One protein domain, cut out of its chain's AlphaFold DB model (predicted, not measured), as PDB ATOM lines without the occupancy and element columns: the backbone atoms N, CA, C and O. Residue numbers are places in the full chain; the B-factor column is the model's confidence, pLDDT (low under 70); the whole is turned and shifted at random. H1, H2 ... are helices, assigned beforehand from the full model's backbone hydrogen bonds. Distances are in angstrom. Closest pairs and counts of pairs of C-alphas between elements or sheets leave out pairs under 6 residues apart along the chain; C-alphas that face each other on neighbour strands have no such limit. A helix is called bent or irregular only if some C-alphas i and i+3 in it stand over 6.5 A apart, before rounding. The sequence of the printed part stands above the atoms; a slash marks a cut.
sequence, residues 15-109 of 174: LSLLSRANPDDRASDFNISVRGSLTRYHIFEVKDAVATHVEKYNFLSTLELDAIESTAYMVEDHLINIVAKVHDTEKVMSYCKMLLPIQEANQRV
ATOM      1  N   LEU A  15       2.853 -22.609   2.176       62.72
ATOM      2  CA  LEU A  15       2.976 -22.712   3.636       62.72
ATOM      3  C   LEU A  15       3.926 -23.840   4.062       62.72
ATOM      4  O   LEU A  15       4.446 -23.819   5.175       62.72
ATOM      5  N   SER A  16       4.169 -24.813   3.181       65.06
ATOM      6  CA  SER A  16       5.092 -25.914   3.444       65.06
ATOM      7  C   SER A  16       6.545 -25.474   3.236       65.06
ATOM      8  O   SER A  16       6.896 -24.805   2.265       65.06
ATOM      9  N   LEU A  17       7.423 -25.886   4.153       67.00
ATOM     10  CA  LEU A  17       8.871 -25.696   4.016       67.00
ATOM     11  C   LEU A  17       9.415 -26.384   2.754       67.00
ATOM     12  O   LEU A  17      10.358 -25.882   2.149       67.00
ATOM     13  N   LEU A  18       8.784 -27.481   2.318       62.56
ATOM     14  CA  LEU A  18       9.155 -28.206   1.099       62.56
ATOM     15  C   LEU A  18       8.760 -27.467  -0.176       62.56
ATOM     16  O   LEU A  18       9.376 -27.660  -1.214       62.56
ATOM     17  N   SER A  19       7.774 -26.579  -0.121       59.75
ATOM     18  CA  SER A  19       7.419 -25.751  -1.269       59.75
ATOM     19  C   SER A  19       8.235 -24.460  -1.370       59.75
ATOM     20  O   SER A  19       8.072 -23.710  -2.330       59.75
ATOM     21  N   ARG A  20       9.184 -24.259  -0.441       64.88
ATOM     22  CA  ARG A  20      10.376 -23.411  -0.628       64.88
ATOM     23  C   ARG A  20      11.597 -24.185  -1.138       64.88
ATOM     24  O   ARG A  20      12.674 -23.595  -1.197       64.88
ATOM     25  N   ALA A  21      11.467 -25.478  -1.454       66.06
ATOM     26  CA  ALA A  21      12.565 -26.241  -2.038       66.06
ATOM     27  C   ALA A  21      13.081 -25.563  -3.311       66.06
ATOM     28  O   ALA A  21      12.341 -24.844  -3.991       66.06
ATOM     29  N   ASN A  22      14.357 -25.810  -3.617       80.94
ATOM     30  CA  ASN A  22      14.977 -25.325  -4.838       80.94
ATOM     31  C   ASN A  22      14.094 -25.736  -6.038       80.94
ATOM     32  O   ASN A  22      13.732 -26.915  -6.132       80.94
ATOM     33  N   PRO A  23      13.697 -24.806  -6.927       81.62
ATOM     34  CA  PRO A  23      12.919 -25.131  -8.122       81.62
ATOM     35  C   PRO A  23      13.507 -26.293  -8.934       81.62
ATOM     36  O   PRO A  23      12.736 -27.076  -9.487       81.62
ATOM     37  N   ASP A  24      14.831 -26.463  -8.935       85.69
ATOM     38  CA  ASP A  24      15.498 -27.586  -9.603       85.69
ATOM     39  C   ASP A  24      15.141 -28.944  -8.976       85.69
ATOM     40  O   ASP A  24      14.837 -29.899  -9.693       85.69
ATOM     41  N   ASP A  25      15.105 -29.029  -7.643       86.06
ATOM     42  CA  ASP A  25      14.763 -30.263  -6.925       86.06
ATOM     43  C   ASP A  25      13.305 -30.648  -7.180       86.06
ATOM     44  O   ASP A  25      12.989 -31.815  -7.408       86.06
ATOM     45  N   ARG A  26      12.408 -29.656  -7.196       87.94
ATOM     46  CA  ARG A  26      10.996 -29.863  -7.533       87.94
ATOM     47  C   ARG A  26      10.825 -30.331  -8.974       87.94
ATOM     48  O   ARG A  26      10.074 -31.269  -9.220       87.94
ATOM     49  N   ALA A  27      11.486 -29.670  -9.924       87.94
ATOM     50  CA  ALA A  27      11.406 -30.046 -11.329       87.94
ATOM     51  C   ALA A  27      11.954 -31.465 -11.548       87.94
ATOM     52  O   ALA A  27      11.396 -32.233 -12.332       87.94
ATOM     53  N   SER A  28      13.015 -31.833 -10.827       89.38
ATOM     54  CA  SER A  28      13.552 -33.194 -10.805       89.38
ATOM     55  C   SER A  28      12.531 -34.201 -10.261       89.38
ATOM     56  O   SER A  28      12.246 -35.196 -10.924       89.38
ATOM     57  N   ASP A  29      11.901 -33.913  -9.118       88.44
ATOM     58  CA  ASP A  29      10.887 -34.782  -8.499       88.44
ATOM     59  C   ASP A  29       9.659 -34.984  -9.396       88.44
ATOM     60  O   ASP A  29       9.203 -36.116  -9.588       88.44
ATOM     61  N   PHE A  30       9.182 -33.905 -10.025       91.06
ATOM     62  CA  PHE A  30       8.116 -33.961 -11.022       91.06
ATOM     63  C   PHE A  30       8.522 -34.821 -12.224       91.06
ATOM     64  O   PHE A  30       7.748 -35.661 -12.689       91.06
ATOM     65  N   ASN A  31       9.746 -34.643 -12.731       87.94
ATOM     66  CA  ASN A  31      10.243 -35.418 -13.865       87.94
ATOM     67  C   ASN A  31      10.350 -36.915 -13.535       87.94
ATOM     68  O   ASN A  31      10.029 -37.754 -14.374       87.94
ATOM     69  N   ILE A  32      10.781 -37.263 -12.324       87.56
ATOM     70  CA  ILE A  32      10.914 -38.659 -11.900       87.56
ATOM     71  C   ILE A  32       9.535 -39.293 -11.702       87.56
ATOM     72  O   ILE A  32       9.270 -40.364 -12.247       87.56
ATOM     73  N   SER A  33       8.660 -38.624 -10.952       85.06
ATOM     74  CA  SER A  33       7.410 -39.219 -10.470       85.06
ATOM     75  C   SER A  33       6.279 -39.101 -11.486       85.06
ATOM     76  O   SER A  33       5.588 -40.074 -11.769       85.06
ATOM     77  N   VAL A  34       6.094 -37.911 -12.061       85.38
ATOM     78  CA  VAL A  34       4.990 -37.632 -12.985       85.38
ATOM     79  C   VAL A  34       5.437 -37.897 -14.417       85.38
ATOM     80  O   VAL A  34       4.859 -38.743 -15.095       85.38
ATOM     81  N   ARG A  35       6.514 -37.252 -14.885       83.50
ATOM     82  CA  ARG A  35       6.967 -37.404 -16.282       83.50
ATOM     83  C   ARG A  35       7.456 -38.817 -16.603       83.50
ATOM     84  O   ARG A  35       7.258 -39.287 -17.724       83.50
ATOM     85  N   GLY A  36       8.037 -39.522 -15.635       86.56
ATOM     86  CA  GLY A  36       8.368 -40.942 -15.763       86.56
ATOM     87  C   GLY A  36       7.139 -41.792 -16.107       86.56
ATOM     88  O   GLY A  36       7.177 -42.568 -17.061       86.56
ATOM     89  N   SER A  37       6.028 -41.588 -15.401       83.94
ATOM     90  CA  SER A  37       4.758 -42.283 -15.660       83.94
ATOM     91  C   SER A  37       4.134 -41.869 -16.996       83.94
ATOM     92  O   SER A  37       3.669 -42.721 -17.755       83.94
ATOM     93  N   LEU A  38       4.205 -40.575 -17.331       78.56
ATOM     94  CA  LEU A  38       3.732 -40.024 -18.607       78.56
ATOM     95  C   LEU A  38       4.468 -40.646 -19.808       78.56
ATOM     96  O   LEU A  38       3.837 -41.104 -20.756       78.56
ATOM     97  N   THR A  39       5.800 -40.733 -19.754       79.81
ATOM     98  CA  THR A  39       6.628 -41.274 -20.856       79.81
ATOM     99  C   THR A  39       6.486 -42.782 -21.057       79.81
ATOM    100  O   THR A  39       6.750 -43.277 -22.151       79.81
ATOM    101  N   ARG A  40       6.059 -43.519 -20.027       82.88
ATOM    102  CA  ARG A  40       5.812 -44.968 -20.097       82.88
ATOM    103  C   ARG A  40       4.378 -45.323 -20.480       82.88
ATOM    104  O   ARG A  40       4.054 -46.502 -20.521       82.88
ATOM    105  N   TYR A  41       3.528 -44.333 -20.756       75.62
ATOM    106  CA  TYR A  41       2.102 -44.532 -21.031       75.62
ATOM    107  C   TYR A  41       1.344 -45.209 -19.872       75.62
ATOM    108  O   TYR A  41       0.300 -45.827 -20.075       75.62
ATOM    109  N   HIS A  42       1.829 -45.065 -18.634       83.75
ATOM    110  CA  HIS A  42       1.162 -45.575 -17.434       83.75
ATOM    111  C   HIS A  42       0.070 -44.600 -16.972       83.75
ATOM    112  O   HIS A  42       0.123 -44.029 -15.885       83.75
ATOM    113  N   ILE A  43      -0.929 -44.378 -17.825       77.62
ATOM    114  CA  ILE A  43      -1.944 -43.323 -17.665       77.62
ATOM    115  C   ILE A  43      -2.696 -43.444 -16.333       77.62
ATOM    116  O   ILE A  43      -3.023 -42.439 -15.706       77.62
ATOM    117  N   PHE A  44      -2.929 -44.672 -15.872       79.69
ATOM    118  CA  PHE A  44      -3.623 -44.930 -14.611       79.69
ATOM    119  C   PHE A  44      -2.823 -44.474 -13.380       79.69
ATOM    120  O   PHE A  44      -3.424 -44.077 -12.389       79.69
ATOM    121  N   GLU A  45      -1.490 -44.467 -13.459       85.00
ATOM    122  CA  GLU A  45      -0.594 -44.077 -12.359       85.00
ATOM    123  C   GLU A  45      -0.344 -42.560 -12.322       85.00
ATOM    124  O   GLU A  45       0.060 -42.015 -11.296       85.00
ATOM    125  N   VAL A  46      -0.612 -41.852 -13.427       85.31
ATOM    126  CA  VAL A  46      -0.394 -40.398 -13.537       85.31
ATOM    127  C   VAL A  46      -1.220 -39.636 -12.508       85.31
ATOM    128  O   VAL A  46      -0.715 -38.694 -11.899       85.31
ATOM    129  N   LYS A  47      -2.476 -40.040 -12.286       88.25
ATOM    130  CA  LYS A  47      -3.360 -39.394 -11.306       88.25
ATOM    131  C   LYS A  47      -2.746 -39.432  -9.907       88.25
ATOM    132  O   LYS A  47      -2.706 -38.402  -9.236       88.25
ATOM    133  N   ASP A  48      -2.268 -40.599  -9.492       89.94
ATOM    134  CA  ASP A  48      -1.702 -40.796  -8.160       89.94
ATOM    135  C   ASP A  48      -0.357 -40.071  -8.035       89.94
ATOM    136  O   ASP A  48      -0.129 -39.373  -7.052       89.94
ATOM    137  N   ALA A  49       0.482 -40.112  -9.077       89.38
ATOM    138  CA  ALA A  49       1.741 -39.370  -9.119       89.38
ATOM    139  C   ALA A  49       1.538 -37.846  -9.015       89.38
ATOM    140  O   ALA A  49       2.244 -37.175  -8.260       89.38
ATOM    141  N   VAL A  50       0.556 -37.289  -9.735       89.56
ATOM    142  CA  VAL A  50       0.202 -35.861  -9.640       89.56
ATOM    143  C   VAL A  50      -0.363 -35.541  -8.259       89.56
ATOM    144  O   VAL A  50       0.010 -34.521  -7.685       89.56
ATOM    145  N   ALA A  51      -1.219 -36.402  -7.699       89.75
ATOM    146  CA  ALA A  51      -1.762 -36.211  -6.357       89.75
ATOM    147  C   ALA A  51      -0.648 -36.166  -5.301       89.75
ATOM    148  O   ALA A  51      -0.606 -35.221  -4.516       89.75
ATOM    149  N   THR A  52       0.300 -37.107  -5.338       90.94
ATOM    150  CA  THR A  52       1.471 -37.114  -4.447       90.94
ATOM    151  C   THR A  52       2.334 -35.863  -4.630       90.94
ATOM    152  O   THR A  52       2.769 -35.266  -3.644       90.94
ATOM    153  N   HIS A  53       2.553 -35.409  -5.870       89.81
ATOM    154  CA  HIS A  53       3.305 -34.176  -6.143       89.81
ATOM    155  C   HIS A  53       2.605 -32.935  -5.575       89.81
ATOM    156  O   HIS A  53       3.230 -32.096  -4.923       89.81
ATOM    157  N   VAL A  54       1.288 -32.826  -5.770       88.62
ATOM    158  CA  VAL A  54       0.479 -31.721  -5.236       88.62
ATOM    159  C   VAL A  54       0.414 -31.770  -3.715       88.62
ATOM    160  O   VAL A  54       0.514 -30.724  -3.089       88.62
ATOM    161  N   GLU A  55       0.303 -32.942  -3.098       88.44
ATOM    162  CA  GLU A  55       0.338 -33.077  -1.640       88.44
ATOM    163  C   GLU A  55       1.690 -32.617  -1.069       88.44
ATOM    164  O   GLU A  55       1.746 -31.886  -0.078       88.44
ATOM    165  N   LYS A  56       2.790 -32.957  -1.749       87.69
ATOM    166  CA  LYS A  56       4.154 -32.590  -1.344       87.69
ATOM    167  C   LYS A  56       4.448 -31.093  -1.501       87.69
ATOM    168  O   LYS A  56       5.036 -30.485  -0.601       87.69
ATOM    169  N   TYR A  57       4.040 -30.484  -2.617       85.44
ATOM    170  CA  TYR A  57       4.396 -29.099  -2.969       85.44
ATOM    171  C   TYR A  57       3.241 -28.086  -2.869       85.44
ATOM    172  O   TYR A  57       3.483 -26.884  -2.961       85.44
ATOM    173  N   ASN A  58       2.009 -28.526  -2.611       85.25
ATOM    174  CA  ASN A  58       0.754 -27.756  -2.504       85.25
ATOM    175  C   ASN A  58       0.249 -27.043  -3.772       85.25
ATOM    176  O   ASN A  58      -0.821 -26.436  -3.733       85.25
ATOM    177  N   PHE A  59       0.978 -27.071  -4.888       84.25
ATOM    178  CA  PHE A  59       0.541 -26.445  -6.139       84.25
ATOM    179  C   PHE A  59       1.275 -27.013  -7.354       84.25
ATOM    180  O   PHE A  59       2.376 -27.544  -7.220       84.25
ATOM    181  N   LEU A  60       0.702 -26.810  -8.543       86.56
ATOM    182  CA  LEU A  60       1.343 -27.047  -9.839       86.56
ATOM    183  C   LEU A  60       1.762 -25.710 -10.459       86.56
ATOM    184  O   LEU A  60       1.048 -24.712 -10.359       86.56
ATOM    185  N   SER A  61       2.937 -25.688 -11.073       87.94
ATOM    186  CA  SER A  61       3.416 -24.577 -11.891       87.94
ATOM    187  C   SER A  61       2.810 -24.650 -13.292       87.94
ATOM    188  O   SER A  61       2.324 -25.699 -13.711       87.94
ATOM    189  N   THR A  62       2.871 -23.549 -14.039       86.69
ATOM    190  CA  THR A  62       2.397 -23.511 -15.432       86.69
ATOM    191  C   THR A  62       3.124 -24.531 -16.308       86.69
ATOM    192  O   THR A  62       2.472 -25.283 -17.011       86.69
ATOM    193  N   LEU A  63       4.449 -24.660 -16.174       86.94
ATOM    194  CA  LEU A  63       5.236 -25.649 -16.924       86.94
ATOM    195  C   LEU A  63       4.822 -27.100 -16.628       86.94
ATOM    196  O   LEU A  63       4.820 -27.942 -17.523       86.94
ATOM    197  N   GLU A  64       4.494 -27.410 -15.372       88.44
ATOM    198  CA  GLU A  64       4.017 -28.745 -14.990       88.44
ATOM    199  C   GLU A  64       2.603 -29.006 -15.527       88.44
ATOM    200  O   GLU A  64       2.320 -30.119 -15.967       88.44
ATOM    201  N   LEU A  65       1.733 -27.989 -15.529       88.88
ATOM    202  CA  LEU A  65       0.397 -28.071 -16.125       88.88
ATOM    203  C   LEU A  65       0.473 -28.299 -17.638       88.88
ATOM    204  O   LEU A  65      -0.158 -29.237 -18.121       88.88
ATOM    205  N   ASP A  66       1.299 -27.534 -18.352       87.50
ATOM    206  CA  ASP A  66       1.507 -27.681 -19.799       87.50
ATOM    207  C   ASP A  66       2.026 -29.090 -20.146       87.50
ATOM    208  O   ASP A  66       1.623 -29.698 -21.138       87.50
ATOM    209  N   ALA A  67       2.903 -29.659 -19.308       86.62
ATOM    210  CA  ALA A  67       3.410 -31.019 -19.491       86.62
ATOM    211  C   ALA A  67       2.327 -32.096 -19.282       86.62
ATOM    212  O   ALA A  67       2.284 -33.088 -20.020       86.62
ATOM    213  N   ILE A  68       1.454 -31.909 -18.285       86.81
ATOM    214  CA  ILE A  68       0.303 -32.790 -18.040       86.81
ATOM    215  C   ILE A  68      -0.673 -32.705 -19.218       86.81
ATOM    216  O   ILE A  68      -1.071 -33.740 -19.751       86.81
ATOM    217  N   GLU A  69      -1.012 -31.493 -19.659       90.00
ATOM    218  CA  GLU A  69      -1.916 -31.243 -20.783       90.00
ATOM    219  C   GLU A  69      -1.379 -31.843 -22.088       90.00
ATOM    220  O   GLU A  69      -2.072 -32.615 -22.750       90.00
ATOM    221  N   SER A  70      -0.114 -31.579 -22.427       86.94
ATOM    222  CA  SER A  70       0.522 -32.145 -23.621       86.94
ATOM    223  C   SER A  70       0.467 -33.673 -23.633       86.94
ATOM    224  O   SER A  70       0.237 -34.273 -24.682       86.94
ATOM    225  N   THR A  71       0.633 -34.315 -22.475       81.06
ATOM    226  CA  THR A  71       0.523 -35.773 -22.406       81.06
ATOM    227  C   THR A  71      -0.923 -36.247 -22.518       81.06
ATOM    228  O   THR A  71      -1.164 -37.277 -23.143       81.06
ATOM    229  N   ALA A  72      -1.888 -35.516 -21.955       81.56
ATOM    230  CA  ALA A  72      -3.305 -35.842 -22.099       81.56
ATOM    231  C   ALA A  72      -3.705 -35.907 -23.583       81.56
ATOM    232  O   ALA A  72      -4.328 -36.885 -23.996       81.56
ATOM    233  N   TYR A  73      -3.237 -34.954 -24.395       84.06
ATOM    234  CA  TYR A  73      -3.429 -34.981 -25.847       84.06
ATOM    235  C   TYR A  73      -2.774 -36.196 -26.518       84.06
ATOM    236  O   TYR A  73      -3.402 -36.866 -27.333       84.06
ATOM    237  N   MET A  74      -1.539 -36.549 -26.142       81.50
ATOM    238  CA  MET A  74      -0.881 -37.746 -26.690       81.50
ATOM    239  C   MET A  74      -1.641 -39.039 -26.363       81.50
ATOM    240  O   MET A  74      -1.681 -39.968 -27.171       81.50
ATOM    241  N   VAL A  75      -2.218 -39.119 -25.164       78.75
ATOM    242  CA  VAL A  75      -3.028 -40.258 -24.726       78.75
ATOM    243  C   VAL A  75      -4.332 -40.328 -25.510       78.75
ATOM    244  O   VAL A  75      -4.703 -41.411 -25.961       78.75
ATOM    245  N   GLU A  76      -5.004 -39.195 -25.702       80.31
ATOM    246  CA  GLU A  76      -6.215 -39.094 -26.517       80.31
ATOM    247  C   GLU A  76      -5.962 -39.579 -27.951       80.31
ATOM    248  O   GLU A  76      -6.660 -40.477 -28.426       80.31
ATOM    249  N   ASP A  77      -4.896 -39.095 -28.593       81.69
ATOM    250  CA  ASP A  77      -4.482 -39.542 -29.927       81.69
ATOM    251  C   ASP A  77      -4.228 -41.056 -29.974       81.69
ATOM    252  O   ASP A  77      -4.624 -41.752 -30.919       81.69
ATOM    253  N   HIS A  78      -3.584 -41.601 -28.938       79.25
ATOM    254  CA  HIS A  78      -3.306 -43.030 -28.865       79.25
ATOM    255  C   HIS A  78      -4.586 -43.858 -28.698       79.25
ATOM    256  O   HIS A  78      -4.749 -44.882 -29.367       79.25
ATOM    257  N   LEU A  79      -5.521 -43.402 -27.861       80.56
ATOM    258  CA  LEU A  79      -6.823 -44.040 -27.678       80.56
ATOM    259  C   LEU A  79      -7.645 -44.014 -28.968       80.56
ATOM    260  O   LEU A  79      -8.211 -45.042 -29.340       80.56
ATOM    261  N   ILE A  80      -7.656 -42.893 -29.694       82.56
ATOM    262  CA  ILE A  80      -8.313 -42.781 -31.004       82.56
ATOM    263  C   ILE A  80      -7.743 -43.821 -31.980       82.56
ATOM    264  O   ILE A  80      -8.500 -44.519 -32.660       82.56
ATOM    265  N   ASN A  81      -6.417 -43.982 -32.019       83.44
ATOM    266  CA  ASN A  81      -5.768 -44.982 -32.867       83.44
ATOM    267  C   ASN A  81      -6.153 -46.419 -32.465       83.44
ATOM    268  O   ASN A  81      -6.522 -47.220 -33.324       83.44
ATOM    269  N   ILE A  82      -6.139 -46.744 -31.167       79.75
ATOM    270  CA  ILE A  82      -6.564 -48.061 -30.665       79.75
ATOM    271  C   ILE A  82      -8.013 -48.351 -31.064       79.75
ATOM    272  O   ILE A  82      -8.289 -49.420 -31.609       79.75
ATOM    273  N   VAL A  83      -8.932 -47.403 -30.862       84.69
ATOM    274  CA  VAL A  83     -10.348 -47.553 -31.236       84.69
ATOM    275  C   VAL A  83     -10.495 -47.799 -32.738       84.69
ATOM    276  O   VAL A  83     -11.218 -48.712 -33.141       84.69
ATOM    277  N   ALA A  84      -9.762 -47.057 -33.574       86.62
ATOM    278  CA  ALA A  84      -9.759 -47.277 -35.019       86.62
ATOM    279  C   ALA A  84      -9.293 -48.700 -35.381       86.62
ATOM    280  O   ALA A  84      -9.934 -49.377 -36.187       86.62
ATOM    281  N   LYS A  85      -8.226 -49.195 -34.738       87.94
ATOM    282  CA  LYS A  85      -7.705 -50.556 -34.956       87.94
ATOM    283  C   LYS A  85      -8.646 -51.655 -34.468       87.94
ATOM    284  O   LYS A  85      -8.765 -52.685 -35.136       87.94
ATOM    285  N   VAL A  86      -9.324 -51.456 -33.339       86.69
ATOM    286  CA  VAL A  86     -10.346 -52.389 -32.840       86.69
ATOM    287  C   VAL A  86     -11.495 -52.483 -33.838       86.69
ATOM    288  O   VAL A  86     -11.857 -53.584 -34.245       86.69
ATOM    289  N   HIS A  87     -11.997 -51.347 -34.316       84.50
ATOM    290  CA  HIS A  87     -13.072 -51.311 -35.305       84.50
ATOM    291  C   HIS A  87     -12.674 -51.974 -36.638       84.50
ATOM    292  O   HIS A  87     -13.459 -52.716 -37.232       84.50
ATOM    293  N   ASP A  88     -11.436 -51.776 -37.100       86.25
ATOM    294  CA  ASP A  88     -10.916 -52.493 -38.270       86.25
ATOM    295  C   ASP A  88     -10.853 -54.011 -38.028       86.25
ATOM    296  O   ASP A  88     -11.213 -54.799 -38.905       86.25
ATOM    297  N   THR A  89     -10.469 -54.434 -36.821       84.88
ATOM    298  CA  THR A  89     -10.450 -55.851 -36.429       84.88
ATOM    299  C   THR A  89     -11.859 -56.448 -36.410       84.88
ATOM    300  O   THR A  89     -12.066 -57.547 -36.925       84.88
ATOM    301  N   GLU A  90     -12.854 -55.724 -35.895       87.69
ATOM    302  CA  GLU A  90     -14.257 -56.154 -35.901       87.69
ATOM    303  C   GLU A  90     -14.800 -56.335 -37.320       87.69
ATOM    304  O   GLU A  90     -15.482 -57.325 -37.597       87.69
ATOM    305  N   LYS A  91     -14.455 -55.433 -38.247       86.25
ATOM    306  CA  LYS A  91     -14.809 -55.583 -39.668       86.25
ATOM    307  C   LYS A  91     -14.208 -56.849 -40.265       86.25
ATOM    308  O   LYS A  91     -14.923 -57.591 -40.936       86.25
ATOM    309  N   VAL A  92     -12.926 -57.115 -40.002       82.94
ATOM    310  CA  VAL A  92     -12.257 -58.344 -40.456       82.94
ATOM    311  C   VAL A  92     -12.943 -59.574 -39.862       82.94
ATOM    312  O   VAL A  92     -13.256 -60.504 -40.598       82.94
ATOM    313  N   MET A  93     -13.261 -59.572 -38.566       81.88
ATOM    314  CA  MET A  93     -13.982 -60.677 -37.925       81.88
ATOM    315  C   MET A  93     -15.383 -60.885 -38.512       81.88
ATOM    316  O   MET A  93     -15.786 -62.024 -38.734       81.88
ATOM    317  N   SER A  94     -16.131 -59.809 -38.763       83.62
ATOM    318  CA  SER A  94     -17.448 -59.866 -39.404       83.62
ATOM    319  C   SER A  94     -17.349 -60.454 -40.813       83.62
ATOM    320  O   SER A  94     -18.115 -61.345 -41.175       83.62
ATOM    321  N   TYR A  95     -16.330 -60.045 -41.572       79.00
ATOM    322  CA  TYR A  95     -16.033 -60.620 -42.877       79.00
ATOM    323  C   TYR A  95     -15.685 -62.104 -42.791       79.00
ATOM    324  O   TYR A  95     -16.288 -62.895 -43.504       79.00
ATOM    325  N   CYS A  96     -14.801 -62.506 -41.874       79.81
ATOM    326  CA  CYS A  96     -14.518 -63.916 -41.622       79.81
ATOM    327  C   CYS A  96     -15.790 -64.690 -41.267       79.81
ATOM    328  O   CYS A  96     -15.958 -65.790 -41.760       79.81
ATOM    329  N   LYS A  97     -16.717 -64.130 -40.476       78.88
ATOM    330  CA  LYS A  97     -18.011 -64.771 -40.179       78.88
ATOM    331  C   LYS A  97     -18.893 -64.930 -41.422       78.88
ATOM    332  O   LYS A  97     -19.528 -65.968 -41.561       78.88
ATOM    333  N   MET A  98     -18.922 -63.953 -42.331       82.75
ATOM    334  CA  MET A  98     -19.634 -64.077 -43.616       82.75
ATOM    335  C   MET A  98     -18.966 -65.102 -44.548       82.75
ATOM    336  O   MET A  98     -19.652 -65.894 -45.188       82.75
ATOM    337  N   LEU A  99     -17.631 -65.099 -44.580       75.06
ATOM    338  CA  LEU A  99     -16.744 -66.042 -45.267       75.06
ATOM    339  C   LEU A  99     -16.540 -67.361 -44.521       75.06
ATOM    340  O   LEU A  99     -15.676 -68.147 -44.899       75.06
ATOM    341  N   LEU A 100     -17.275 -67.625 -43.453       71.06
ATOM    342  CA  LEU A 100     -17.371 -68.960 -42.884       71.06
ATOM    343  C   LEU A 100     -18.632 -69.604 -43.455       71.06
ATOM    344  O   LEU A 100     -19.432 -70.152 -42.695       71.06
ATOM    345  N   PRO A 101     -18.915 -69.466 -44.768       58.03
ATOM    346  CA  PRO A 101     -20.251 -69.629 -45.245       58.03
ATOM    347  C   PRO A 101     -20.539 -71.117 -45.071       58.03
ATOM    348  O   PRO A 101     -19.698 -71.963 -45.376       58.03
ATOM    349  N   ILE A 102     -21.776 -71.464 -44.739       54.50
ATOM    350  CA  ILE A 102     -22.374 -72.486 -45.588       54.50
ATOM    351  C   ILE A 102     -21.744 -73.900 -45.410       54.50
ATOM    352  O   ILE A 102     -22.127 -74.820 -46.110       54.50
ATOM    353  N   GLN A 103     -20.862 -74.169 -44.437       44.78
ATOM    354  CA  GLN A 103     -20.360 -75.532 -44.199       44.78
ATOM    355  C   GLN A 103     -21.432 -76.382 -43.499       44.78
ATOM    356  O   GLN A 103     -21.567 -77.571 -43.778       44.78
ATOM    357  N   GLU A 104     -22.287 -75.743 -42.696       45.78
ATOM    358  CA  GLU A 104     -23.475 -76.374 -42.112       45.78
ATOM    359  C   GLU A 104     -24.700 -76.332 -43.051       45.78
ATOM    360  O   GLU A 104     -25.549 -77.220 -42.990       45.78
ATOM    361  N   ALA A 105     -24.785 -75.365 -43.979       46.69
ATOM    362  CA  ALA A 105     -25.898 -75.271 -44.938       46.69
ATOM    363  C   ALA A 105     -25.672 -76.068 -46.246       46.69
ATOM    364  O   ALA A 105     -26.623 -76.638 -46.781       46.69
ATOM    365  N   ASN A 106     -24.428 -76.213 -46.729       45.25
ATOM    366  CA  ASN A 106     -24.092 -77.030 -47.909       45.25
ATOM    367  C   ASN A 106     -23.924 -78.523 -47.612       45.25
ATOM    368  O   ASN A 106     -23.848 -79.298 -48.560       45.25
ATOM    369  N   GLN A 107     -23.978 -78.980 -46.353       47.47
ATOM    370  CA  GLN A 107     -24.250 -80.404 -46.106       47.47
ATOM    371  C   GLN A 107     -25.675 -80.811 -46.525       47.47
ATOM    372  O   GLN A 107     -25.940 -82.002 -46.681       47.47
ATOM    373  N   ARG A 108     -26.590 -79.855 -46.757       42.94
ATOM    374  CA  ARG A 108     -27.936 -80.136 -47.287       42.94
ATOM    375  C   ARG A 108     -28.140 -79.768 -48.756       42.94
ATOM    376  O   ARG A 108     -29.137 -80.199 -49.326       42.94
ATOM    377  N   VAL A 109     -27.218 -79.036 -49.388       45.47
ATOM    378  CA  VAL A 109     -27.358 -78.587 -50.788       45.47
ATOM    379  C   VAL A 109     -26.111 -78.924 -51.606       45.47
ATOM    380  O   VAL A 109     -25.560 -78.114 -52.341       45.47
TER     381      VAL A 109
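AT A GLANCE: This is residues 15 to 109 of the 174 residues of an uncharacterized protein of Melampsora larici-populina (strain 98AG31 / pathotype 3-4-7) (UniProt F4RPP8). What shape do these atoms make? A small head, a helical hairpin of H2 and H3 with the short H1 at its open end, is joined to the long helix H4, which begins beside the hairpin and runs far out past it as an arm. Residues 79 to 109, of which 79 to 98 belong to H4, stick out and make much of the length. What is it made of, and how large is it? The printed part has 95 residues with four named helices, in the order H1, H2, H3, H4, and no named strand, and its class is all helix. It is extended, with a radius of gyration of the C-alphas of 24.0 A and spans of 84 by 18 by 17 A.

HOW THE PARTS SIT: What does the first helix meet? H1, residues 17 to 20, touches H3, residues 43 to 57, with residues 56 to 57 of H3 alone; the closest C-alphas, those of Ser 19 and Tyr 57, are 4.8 A apart. H1 is only just apart from H2, residues 23 to 39, at 8.3 A between their closest C-alphas, and apart from H4, residues 62 to 98. How do the next helices stand? H2 and H3 form a helical hairpin and touch, opposite ways at a shallow tilt of 14 degrees; their closest C-alphas, those of Val 34 and Ala 49, are 5.3 A apart. Where does the long helix come in? With residues 64 to 71 alone H4 only just touches H2, with 3 pairs of C-alphas within 8 A, the closest being those of Leu 38 and Thr 71 at 6.5 A; they run the same way at a shallow tilt of 3 degrees. H3 and H4 are close but not clearly touching, the closest C-alphas being those of Ile 43 and Val 75 at 7.8 A. What do the backbones show? Every O i to N i+4 pair is within hydrogen-bond range in H4, against 10 of 13 in H2 and 9 of 11 in H3, while H1 is too short for such a pair.

IN THESE COORDINATES: Where do the helices begin and end? H1 starts at C-alpha 17, (8.871, -25.696, 4.016), H2 is 21.5 A long and H3 21.4 A. H4 runs 54.1 A from C-alpha 62, (2.397, -23.511, -15.432), to C-alpha 98, (-19.634, -64.077, -43.616). Is any helix bent? None is bent, but H2 has a kink of 35 degrees near residue 33.

THE WHOLE: How far does it reach? The two C-alphas farthest apart, those of Leu 17 and Val 109, are 84.3 A apart, while the body without residues 79 to 109 spans 39 by 19 by 16 A. Are there cuts or long links? The printed part has no cut, and the links H1 to H2, H2 to H3 and H3 to H4 are tight. Where is confidence low? The model's pLDDT is under 70 at residues 15 to 21 and 101 to 109, and its mean over the printed part is 79.6.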